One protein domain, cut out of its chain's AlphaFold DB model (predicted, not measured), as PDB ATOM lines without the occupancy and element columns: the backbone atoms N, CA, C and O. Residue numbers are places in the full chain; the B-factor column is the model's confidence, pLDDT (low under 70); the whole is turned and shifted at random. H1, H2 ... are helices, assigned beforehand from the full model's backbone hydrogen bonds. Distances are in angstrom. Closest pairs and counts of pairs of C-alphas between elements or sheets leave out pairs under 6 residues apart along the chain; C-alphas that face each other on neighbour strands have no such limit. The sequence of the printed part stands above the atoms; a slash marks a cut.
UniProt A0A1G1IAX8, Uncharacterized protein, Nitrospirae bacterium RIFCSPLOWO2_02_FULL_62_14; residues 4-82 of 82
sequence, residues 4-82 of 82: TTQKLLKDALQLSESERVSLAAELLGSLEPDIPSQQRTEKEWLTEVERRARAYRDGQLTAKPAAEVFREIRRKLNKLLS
ATOM      1  N   THR A   4      31.656  84.891  90.505       95.38
ATOM      2  CA  THR A   4      31.993  83.467  90.406       95.38
ATOM      3  C   THR A   4      30.788  82.573  90.689       95.38
ATOM      4  O   THR A   4      30.500  81.673  89.904       95.38
ATOM      5  N   THR A   5      30.036  82.828  91.766       94.44
ATOM      6  CA  THR A   5      28.854  82.013  92.097       94.44
ATOM      7  C   THR A   5      27.758  82.147  91.034       94.44
ATOM      8  O   THR A   5      27.084  81.169  90.729       94.44
ATOM      9  N   GLN A   6      27.589  83.331  90.433       92.44
ATOM     10  CA  GLN A   6      26.630  83.537  89.337       92.44
ATOM     11  C   GLN A   6      27.023  82.759  88.078       92.44
ATOM     12  O   GLN A   6      26.172  82.123  87.461       92.44
ATOM     13  N   LYS A   7      28.316  82.757  87.722       95.50
ATOM     14  CA  LYS A   7      28.824  81.958  86.600       95.50
ATOM     15  C   LYS A   7      28.589  80.463  86.830       95.50
ATOM     16  O   LYS A   7      28.039  79.806  85.957       95.50
ATOM     17  N   LEU A   8      28.947  79.947  88.008       95.81
ATOM     18  CA  LEU A   8      28.748  78.533  88.349       95.81
ATOM     19  C   LEU A   8      27.272  78.127  88.290       95.81
ATOM     20  O   LEU A   8      26.956  77.065  87.768       95.81
ATOM     21  N   LEU A   9      26.368  78.983  88.774       95.00
ATOM     22  CA  LEU A   9      24.931  78.745  88.670       95.00
ATOM     23  C   LEU A   9      24.472  78.685  87.207       95.00
ATOM     24  O   LEU A   9      23.744  77.769  86.831       95.00
ATOM     25  N   LYS A  10      24.905  79.641  86.378       94.38
ATOM     26  CA  LYS A  10      24.567  79.665  84.950       94.38
ATOM     27  C   LYS A  10      25.040  78.395  84.243       94.38
ATOM     28  O   LYS A  10      24.263  77.813  83.493       94.38
ATOM     29  N   ASP A  11      26.275  77.976  84.509       96.62
ATOM     30  CA  ASP A  11      26.870  76.775  83.921       96.62
ATOM     31  C   ASP A  11      26.122  75.512  84.397       96.62
ATOM     32  O   ASP A  11      25.732  74.680  83.581       96.62
ATOM     33  N   ALA A  12      25.815  75.408  85.697       96.56
ATOM     34  CA  ALA A  12      25.070  74.285  86.266       96.56
ATOM     35  C   ALA A  12      23.655  74.143  85.680       96.56
ATOM     36  O   ALA A  12      23.175  73.030  85.487       96.56
ATOM     37  N   LEU A  13      22.976  75.249  85.358       95.44
ATOM     38  CA  LEU A  13      21.645  75.207  84.744       95.44
ATOM     39  C   LEU A  13      21.645  74.704  83.291       95.44
ATOM     40  O   LEU A  13      20.576  74.347  82.800       95.44
ATOM     41  N   GLN A  14      22.800  74.650  82.615       96.44
ATOM     42  CA  GLN A  14      22.919  74.052  81.275       96.44
ATOM     43  C   GLN A  14      23.063  72.523  81.305       96.44
ATOM     44  O   GLN A  14      22.906  71.879  80.270       96.44
ATOM     45  N   LEU A  15      23.359  71.937  82.468       97.44
ATOM     46  CA  LEU A  15      23.496  70.491  82.629       97.44
ATOM     47  C   LEU A  15      22.145  69.783  82.495       97.44
ATOM     48  O   LEU A  15      21.087  70.378  82.738       97.44
ATOM     49  N   SER A  16      22.173  68.487  82.182       97.88
ATOM     50  CA  SER A  16      20.977  67.644  82.249       97.88
ATOM     51  C   SER A  16      20.421  67.579  83.676       97.88
ATOM     52  O   SER A  16      21.113  67.857  84.656       97.88
ATOM     53  N   GLU A  17      19.151  67.195  83.827       94.94
ATOM     54  CA  GLU A  17      18.534  67.068  85.153       94.94
ATOM     55  C   GLU A  17      19.316  66.126  86.078       94.94
ATOM     56  O   GLU A  17      19.575  66.488  87.223       94.94
ATOM     57  N   SER A  18      19.763  64.976  85.563       95.31
ATOM     58  CA  SER A  18      20.546  64.008  86.338       95.31
ATOM     59  C   SER A  18      21.868  64.595  86.828       95.31
ATOM     60  O   SER A  18      22.230  64.411  87.985       95.31
ATOM     61  N   GLU A  19      22.587  65.324  85.976       97.31
ATOM     62  CA  GLU A  19      23.857  65.956  86.347       97.31
ATOM     63  C   GLU A  19      23.655  67.076  87.371       97.31
ATOM     64  O   GLU A  19      24.445  67.208  88.306       97.31
ATOM     65  N   ARG A  20      22.569  67.854  87.248       97.31
ATOM     66  CA  ARG A  20      22.216  68.865  88.254       97.31
ATOM     67  C   ARG A  20      21.901  68.238  89.606       97.31
ATOM     68  O   ARG A  20      22.308  68.798  90.620       97.31
ATOM     69  N   VAL A  21      21.191  67.108  89.631       93.38
ATOM     70  CA  VAL A  21      20.902  66.368  90.870       93.38
ATOM     71  C   VAL A  21      22.200  65.900  91.525       93.38
ATOM     72  O   VAL A  21      22.397  66.169  92.708       93.38
ATOM     73  N   SER A  22      23.107  65.285  90.761       94.25
ATOM     74  CA  SER A  22      24.407  64.848  91.282       94.25
ATOM     75  C   SER A  22      25.235  66.018  91.822       94.25
ATOM     76  O   SER A  22      25.704  65.966  92.953       94.25
ATOM     77  N   LEU A  23      25.355  67.114  91.065       95.75
ATOM     78  CA  LEU A  23      26.090  68.304  91.503       95.75
ATOM     79  C   LEU A  23      25.479  68.933  92.766       95.75
ATOM     80  O   LEU A  23      26.206  69.360  93.660       95.75
ATOM     81  N   ALA A  24      24.150  68.996  92.854       93.19
ATOM     82  CA  ALA A  24      23.470  69.508  94.038       93.19
ATOM     83  C   ALA A  24      23.729  68.627  95.269       93.19
ATOM     84  O   ALA A  24      23.920  69.173  96.353       93.19
ATOM     85  N   ALA A  25      23.764  67.300  95.112       87.00
ATOM     86  CA  ALA A  25      24.070  66.377  96.203       87.00
ATOM     87  C   ALA A  25      25.488  66.598  96.754       87.00
ATOM     88  O   ALA A  25      25.643  66.755  97.962       87.00
ATOM     89  N   GLU A  26      26.491  66.713  95.882       91.62
ATOM     90  CA  GLU A  26      27.881  66.999  96.274       91.62
ATOM     91  C   GLU A  26      28.015  68.353  96.987       91.62
ATOM     92  O   GLU A  26      28.638  68.467  98.043       91.62
ATOM     93  N   LEU A  27      27.375  69.398  96.448       92.00
ATOM     94  CA  LEU A  27      27.384  70.722  97.069       92.00
ATOM     95  C   LEU A  27      26.702  70.709  98.438       92.00
ATOM     96  O   LEU A  27      27.225  71.314  99.367       92.00
ATOM     97  N   LEU A  28      25.563  70.027  98.581       85.62
ATOM     98  CA  LEU A  28      24.877  69.888  99.867       85.62
ATOM     99  C   LEU A  28      25.725  69.097 100.868       85.62
ATOM    100  O   LEU A  28      25.846  69.534 102.008       85.62
ATOM    101  N   GLY A  29      26.361  68.009 100.428       80.94
ATOM    102  CA  GLY A  29      27.288  67.226 101.246       80.94
ATOM    103  C   GLY A  29      28.468  68.056 101.754       80.94
ATOM    104  O   GLY A  29      28.834  67.950 102.917       80.94
ATOM    105  N   SER A  30      28.996  68.976 100.940       83.56
ATOM    106  CA  SER A  30      30.083  69.878 101.362       83.56
ATOM    107  C   SER A  30      29.695  70.893 102.448       83.56
ATOM    108  O   SER A  30      30.571  71.521 103.045       83.56
ATOM    109  N   LEU A  31      28.393  71.102 102.684       81.44
ATOM    110  CA  LEU A  31      27.889  71.993 103.732       81.44
ATOM    111  C   LEU A  31      27.700  71.272 105.067       81.44
ATOM    112  O   LEU A  31      27.510  71.939 106.088       81.44
ATOM    113  N   GLU A  32      27.716  69.939 105.071       67.06
ATOM    114  CA  GLU A  32      27.694  69.183 106.311       67.06
ATOM    115  C   GLU A  32      29.043  69.378 107.011       67.06
ATOM    116  O   GLU A  32      30.094  69.143 106.412       67.06
ATOM    117  N   PRO A  33      29.064  69.867 108.263       56.84
ATOM    118  CA  PRO A  33      30.315  70.012 108.979       56.84
ATOM    119  C   PRO A  33      30.962  68.634 109.128       56.84
ATOM    120  O   PRO A  33      30.361  67.718 109.690       56.84
ATOM    121  N   ASP A  34      32.222  68.528 108.706       57.66
ATOM    122  CA  ASP A  34      33.132  67.390 108.923       57.66
ATOM    123  C   ASP A  34      33.535  67.252 110.409       57.66
ATOM    124  O   ASP A  34      34.654  66.896 110.775       57.66
ATOM    125  N   ILE A  35      32.623  67.617 111.309       54.91
ATOM    126  CA  ILE A  35      32.796  67.568 112.749       54.91
ATOM    127  C   ILE A  35      31.940  66.393 113.228       54.91
ATOM    128  O   ILE A  35      30.719  66.542 113.343       54.91
ATOM    129  N   PRO A  36      32.545  65.238 113.564       55.34
ATOM    130  CA  PRO A  36      31.811  64.065 114.036       55.34
ATOM    131  C   PRO A  36      30.899  64.348 115.239       55.34
ATOM    132  O   PRO A  36      29.913  63.654 115.439       55.34
ATOM    133  N   SER A  37      31.191  65.385 116.035       53.00
ATOM    134  CA  SER A  37      30.360  65.808 117.173       53.00
ATOM    135  C   SER A  37      29.142  66.668 116.804       53.00
ATOM    136  O   SER A  37      28.314  66.942 117.670       53.00
ATOM    137  N   GLN A  38      29.019  67.108 115.548       54.69
ATOM    138  CA  GLN A  38      27.859  67.845 115.025       54.69
ATOM    139  C   GLN A  38      26.968  66.981 114.125       54.69
ATOM    140  O   GLN A  38      25.804  67.326 113.903       54.69
ATOM    141  N   GLN A  39      27.482  65.847 113.647       62.91
ATOM    142  CA  GLN A  39      26.689  64.840 112.961       62.91
ATOM    143  C   GLN A  39      25.860  64.076 113.991       62.91
ATOM    144  O   GLN A  39      26.359  63.218 114.715       62.91
ATOM    145  N   ARG A  40      24.570  64.407 114.072       67.69
ATOM    146  CA  ARG A  40      23.629  63.583 114.826       67.69
ATOM    147  C   ARG A  40      23.576  62.205 114.191       67.69
ATOM    148  O   ARG A  40      23.279  62.071 113.007       67.69
ATOM    149  N   THR A  41      23.802  61.191 115.005       82.06
ATOM    150  CA  THR A  41      23.521  59.805 114.649       82.06
ATOM    151  C   THR A  41      22.041  59.637 114.298       82.06
ATOM    152  O   THR A  41      21.184  60.396 114.762       82.06
ATOM    153  N   GLU A  42      21.710  58.587 113.544       82.19
ATOM    154  CA  GLU A  42      20.317  58.211 113.249       82.19
ATOM    155  C   GLU A  42      19.460  58.144 114.526       82.19
ATOM    156  O   GLU A  42      18.320  58.604 114.571       82.19
ATOM    157  N   LYS A  43      20.047  57.650 115.621       85.88
ATOM    158  CA  LYS A  43      19.397  57.575 116.931       85.88
ATOM    159  C   LYS A  43      19.062  58.954 117.507       85.88
ATOM    160  O   LYS A  43      17.983  59.142 118.073       85.88
ATOM    161  N   GLU A  44      19.973  59.915 117.399       85.81
ATOM    162  CA  GLU A  44      19.749  61.288 117.868       85.81
ATOM    163  C   GLU A  44      18.724  62.020 116.999       85.81
ATOM    164  O   GLU A  44      17.910  62.786 117.520       85.81
ATOM    165  N   TRP A  45      18.706  61.741 115.694       87.44
ATOM    166  CA  TRP A  45      17.666  62.222 114.789       87.44
ATOM    167  C   TRP A  45      16.292  61.669 115.140       87.44
ATOM    168  O   TRP A  45      15.358  62.453 115.317       87.44
ATOM    169  N   LEU A  46      16.174  60.354 115.322       93.00
ATOM    170  CA  LEU A  46      14.928  59.714 115.734       93.00
ATOM    171  C   LEU A  46      14.420  60.299 117.061       93.00
ATOM    172  O   LEU A  46      13.255  60.681 117.173       93.00
ATOM    173  N   THR A  47      15.322  60.470 118.031       93.38
ATOM    174  CA  THR A  47      15.008  61.079 119.333       93.38
ATOM    175  C   THR A  47      14.463  62.500 119.178       93.38
ATOM    176  O   THR A  47      13.451  62.853 119.790       93.38
ATOM    177  N   GLU A  48      15.096  63.330 118.343       92.75
ATOM    178  CA  GLU A  48      14.632  64.699 118.104       92.75
ATOM    179  C   GLU A  48      13.292  64.741 117.354       92.75
ATOM    180  O   GLU A  48      12.428  65.553 117.696       92.75
ATOM    181  N   VAL A  49      13.093  63.875 116.356       93.50
ATOM    182  CA  VAL A  49      11.830  63.769 115.608       93.50
ATOM    183  C   VAL A  49      10.687  63.417 116.553       93.50
ATOM    184  O   VAL A  49       9.664  64.105 116.568       93.50
ATOM    185  N   GLU A  50      10.871  62.409 117.404       96.25
ATOM    186  CA  GLU A  50       9.871  62.034 118.395       96.25
ATOM    187  C   GLU A  50       9.574  63.158 119.394       96.25
ATOM    188  O   GLU A  50       8.409  63.420 119.714       96.25
ATOM    189  N   ARG A  51      10.618  63.842 119.885       95.62
ATOM    190  CA  ARG A  51      10.476  64.971 120.812       95.62
ATOM    191  C   ARG A  51       9.643  66.090 120.186       95.62
ATOM    192  O   ARG A  51       8.726  66.596 120.832       95.62
ATOM    193  N   ARG A  52       9.918  66.451 118.927       94.56
ATOM    194  CA  ARG A  52       9.155  67.476 118.193       94.56
ATOM    195  C   ARG A  52       7.719  67.041 117.916       94.56
ATOM    196  O   ARG A  52       6.810  67.855 118.050       94.56
ATOM    197  N   ALA A  53       7.502  65.772 117.575       94.50
ATOM    198  CA  ALA A  53       6.167  65.235 117.330       94.50
ATOM    199  C   ALA A  53       5.297  65.222 118.597       94.50
ATOM    200  O   ALA A  53       4.097  65.486 118.517       94.50
ATOM    201  N   ARG A  54       5.876  64.924 119.769       96.81
ATOM    202  CA  ARG A  54       5.183  65.052 121.065       96.81
ATOM    203  C   ARG A  54       4.841  66.511 121.365       96.81
ATOM    204  O   ARG A  54       3.666  66.820 121.487       96.81
ATOM    205  N   ALA A  55       5.823  67.414 121.318       96.06
ATOM    206  CA  ALA A  55       5.593  68.841 121.560       96.06
ATOM    207  C   ALA A  55       4.504  69.446 120.648       96.06
ATOM    208  O   ALA A  55       3.707  70.261 121.102       96.06
ATOM    209  N   TYR A  56       4.434  69.038 119.375       94.75
ATOM    210  CA  TYR A  56       3.357  69.460 118.474       94.75
ATOM    211  C   TYR A  56       1.986  68.915 118.899       94.75
ATOM    212  O   TYR A  56       1.025  69.676 118.981       94.75
ATOM    213  N   ARG A  57       1.889  67.610 119.193       94.62
ATOM    214  CA  ARG A  57       0.634  66.976 119.639       94.62
ATOM    215  C   ARG A  57       0.123  67.553 120.958       94.62
ATOM    216  O   ARG A  57      -1.082  67.717 121.107       94.62
ATOM    217  N   ASP A  58       1.034  67.918 121.851       96.56
ATOM    218  CA  ASP A  58       0.730  68.506 123.157       96.56
ATOM    219  C   ASP A  58       0.448  70.022 123.070       96.56
ATOM    220  O   ASP A  58       0.252  70.681 124.089       96.56
ATOM    221  N   GLY A  59       0.451  70.606 121.864       94.88
ATOM    222  CA  GLY A  59       0.180  72.030 121.636       94.88
ATOM    223  C   GLY A  59       1.312  72.977 122.052       94.88
ATOM    224  O   GLY A  59       1.146  74.193 122.010       94.88
ATOM    225  N   GLN A  60       2.477  72.444 122.424       95.44
ATOM    226  CA  GLN A  60       3.666  73.212 122.815       95.44
ATOM    227  C   GLN A  60       4.451  73.753 121.611       95.44
ATOM    228  O   GLN A  60       5.341  74.589 121.770       95.44
ATOM    229  N   LEU A  61       4.153  73.267 120.404       92.56
ATOM    230  CA  LEU A  61       4.765  73.706 119.156       92.56
ATOM    231  C   LEU A  61       3.690  73.920 118.090       92.56
ATOM    232  O   LEU A  61       2.823  73.077 117.895       92.56
ATOM    233  N   THR A  62       3.773  75.028 117.356       90.88
ATOM    234  CA  THR A  62       2.899  75.310 116.209       90.88
ATOM    235  C   THR A  62       3.547  74.844 114.911       90.88
ATOM    236  O   THR A  62       4.708  75.166 114.645       90.88
ATOM    237  N   ALA A  63       2.796  74.137 114.066       89.62
ATOM    238  CA  ALA A  63       3.246  73.789 112.721       89.62
ATOM    239  C   ALA A  63       2.940  74.910 111.722       89.62
ATOM    240  O   ALA A  63       1.934  75.610 111.830       89.62
ATOM    241  N   LYS A  64       3.795  75.033 110.704       91.50
ATOM    242  CA  LYS A  64       3.530  75.857 109.523       91.50
ATOM    243  C   LYS A  64       2.979  74.967 108.405       91.50
ATOM    244  O   LYS A  64       3.558  73.904 108.165       91.50
ATOM    245  N   PRO A  65       1.909  75.364 107.692       93.88
ATOM    246  CA  PRO A  65       1.406  74.585 106.567       93.88
ATOM    247  C   PRO A  65       2.494  74.355 105.514       93.88
ATOM    248  O   PRO A  65       3.102  75.303 105.011       93.88
ATOM    249  N   ALA A  66       2.716  73.096 105.133       92.62
ATOM    250  CA  ALA A  66       3.776  72.735 104.192       92.62
ATOM    251  C   ALA A  66       3.652  73.486 102.852       92.62
ATOM    252  O   ALA A  66       4.643  73.961 102.302       92.62
ATOM    253  N   ALA A  67       2.426  73.680 102.357       94.94
ATOM    254  CA  ALA A  67       2.166  74.429 101.128       94.94
ATOM    255  C   ALA A  67       2.694  75.877 101.177       94.94
ATOM    256  O   ALA A  67       3.176  76.395 100.168       94.94
ATOM    257  N   GLU A  68       2.631  76.529 102.341       96.00
ATOM    258  CA  GLU A  68       3.181  77.871 102.537       96.00
ATOM    259  C   GLU A  68       4.710  77.853 102.520       96.00
ATOM    260  O   GLU A  68       5.315  78.658 101.812       96.00
ATOM    261  N   VAL A  69       5.321  76.892 103.218       93.69
ATOM    262  CA  VAL A  69       6.779  76.690 103.223       93.69
ATOM    263  C   VAL A  69       7.296  76.483 101.799       93.69
ATOM    264  O   VAL A  69       8.178  77.211 101.341       93.69
ATOM    265  N   PHE A  70       6.700  75.558 101.042       93.25
ATOM    266  CA  PHE A  70       7.118  75.286  99.666       93.25
ATOM    267  C   PHE A  70       6.923  76.489  98.739       93.25
ATOM    268  O   PHE A  70       7.758  76.746  97.870       93.25
ATOM    269  N   ARG A  71       5.841  77.256  98.917       96.38
ATOM    270  CA  ARG A  71       5.608  78.490  98.154       96.38
ATOM    271  C   ARG A  71       6.695  79.532  98.427       96.38
ATOM    272  O   ARG A  71       7.161  80.178  97.491       96.38
ATOM    273  N   GLU A  72       7.110  79.696  99.680       94.38
ATOM    274  CA  GLU A  72       8.193  80.610 100.052       94.38
ATOM    275  C   GLU A  72       9.544  80.178  99.489       94.38
ATOM    276  O   GLU A  72      10.262  81.020  98.948       94.38
ATOM    277  N   ILE A  73       9.864  78.883  99.569       92.75
ATOM    278  CA  ILE A  73      11.095  78.321  99.005       92.75
ATOM    279  C   ILE A  73      11.141  78.570  97.495       92.75
ATOM    280  O   ILE A  73      12.100  79.168  97.013       92.75
ATOM    281  N   ARG A  74      10.076  78.223  96.756       91.38
ATOM    282  CA  ARG A  74       9.990  78.483  95.307       91.38
ATOM    283  C   ARG A  74      10.189  79.958  94.970       91.38
ATOM    284  O   ARG A  74      10.934  80.285  94.056       91.38
ATOM    285  N   ARG A  75       9.576  80.865  95.738       93.06
ATOM    286  CA  ARG A  75       9.744  82.312  95.533       93.06
ATOM    287  C   ARG A  75      11.197  82.757  95.720       93.06
ATOM    288  O   ARG A  75      11.670  83.590  94.953       93.06
ATOM    289  N   LYS A  76      11.890  82.240  96.742       85.75
ATOM    290  CA  LYS A  76      13.304  82.559  97.002       85.75
ATOM    291  C   LYS A  76      14.211  82.015  95.901       85.75
ATOM    292  O   LYS A  76      15.073  82.752  95.438       85.75
ATOM    293  N   LEU A  77      13.980  80.777  95.462       82.06
ATOM    294  CA  LEU A  77      14.726  80.173  94.358       82.06
ATOM    295  C   LEU A  77      14.543  80.977  93.070       82.06
ATOM    296  O   LEU A  77      15.530  81.378  92.473       82.06
ATOM    297  N   ASN A  78      13.311  81.337  92.705       79.56
ATOM    298  CA  ASN A  78      13.065  82.125  91.494       79.56
ATOM    299  C   ASN A  78      13.776  83.488  91.512       79.56
ATOM    300  O   ASN A  78      14.267  83.915  90.477       79.56
ATOM    301  N   LYS A  79      13.880  84.146  92.677       77.00
ATOM    302  CA  LYS A  79      14.639  85.404  92.834       77.00
ATOM    303  C   LYS A  79      16.157  85.238  92.729       77.00
ATOM    304  O   LYS A  79      16.845  86.212  92.465       77.00
ATOM    305  N   LEU A  80      16.685  84.055  93.033       70.06
ATOM    306  CA  LEU A  80      18.116  83.752  92.907       70.06
ATOM    307  C   LEU A  80      18.504  83.421  91.461       70.06
ATOM    308  O   LEU A  80      19.675  83.531  91.114       70.06
ATOM    309  N   LEU A  81      17.532  82.989  90.652       63.38
ATOM    310  CA  LEU A  81      17.716  82.588  89.256       63.38
ATOM    311  C   LEU A  81      17.372  83.697  88.243       63.38
ATOM    312  O   LEU A  81      17.663  83.531  87.061       63.38
ATOM    313  N   SER A  82      16.733  84.781  88.694       59.16
ATOM    314  CA  SER A  82      16.412  85.991  87.918       59.16
ATOM    315  C   SER A  82      17.517  87.032  88.014       59.16
ATOM    316  O   SER A  82      17.844  87.635  86.974       59.16
TER     317      SER A  82
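This is residues 4 to 82 of the 82 residues of an uncharacterized protein of Nitrospirae bacterium RIFCSPLOWO2_02_FULL_62_14 (UniProt A0A1G1IAX8). Four helices are strung out in an open, nearly closed ring with an empty middle: H1 and H2 make a corner, a long link leads to H3 on the far side, and H4 comes back near H1. The printed part has 79 residues, with H1, H2, H3 and H4 in that order and no named strand: all helix. It is only just extended, close to loose, with a radius of gyration of the C-alphas of 17.6 A and spans of 47 by 33 by 22 A.

H1, residues 4 to 12, and H2, residues 17 to 29, are close but not clearly touching; their closest C-alphas, of Ala 12 and Arg 20, are 6.4 A apart. They run opposite ways at 38 degrees, only just a steep tilt. H3, residues 42 to 57, is apart from H1, H2 and H4, residues 66 to 81. H4 is near H1 and apart from H2. In the four helices every O i to N i+4 pair is within hydrogen-bond range.

H1, 12.2 A long, begins at C-alpha 4 (31.993, 83.467, 90.406). H2 measures 18.3 A, H3 22.5 A and H4 22.7 A, ending at C-alpha 81 (17.716, 82.588, 89.256).

The farthest C-alphas, Lys 7 and Asp 58, are 48.0 A apart. The printed part has no cut; the H2 to H3 link is long. Residues 32 to 40 and 81 to 82 have pLDDT under 70.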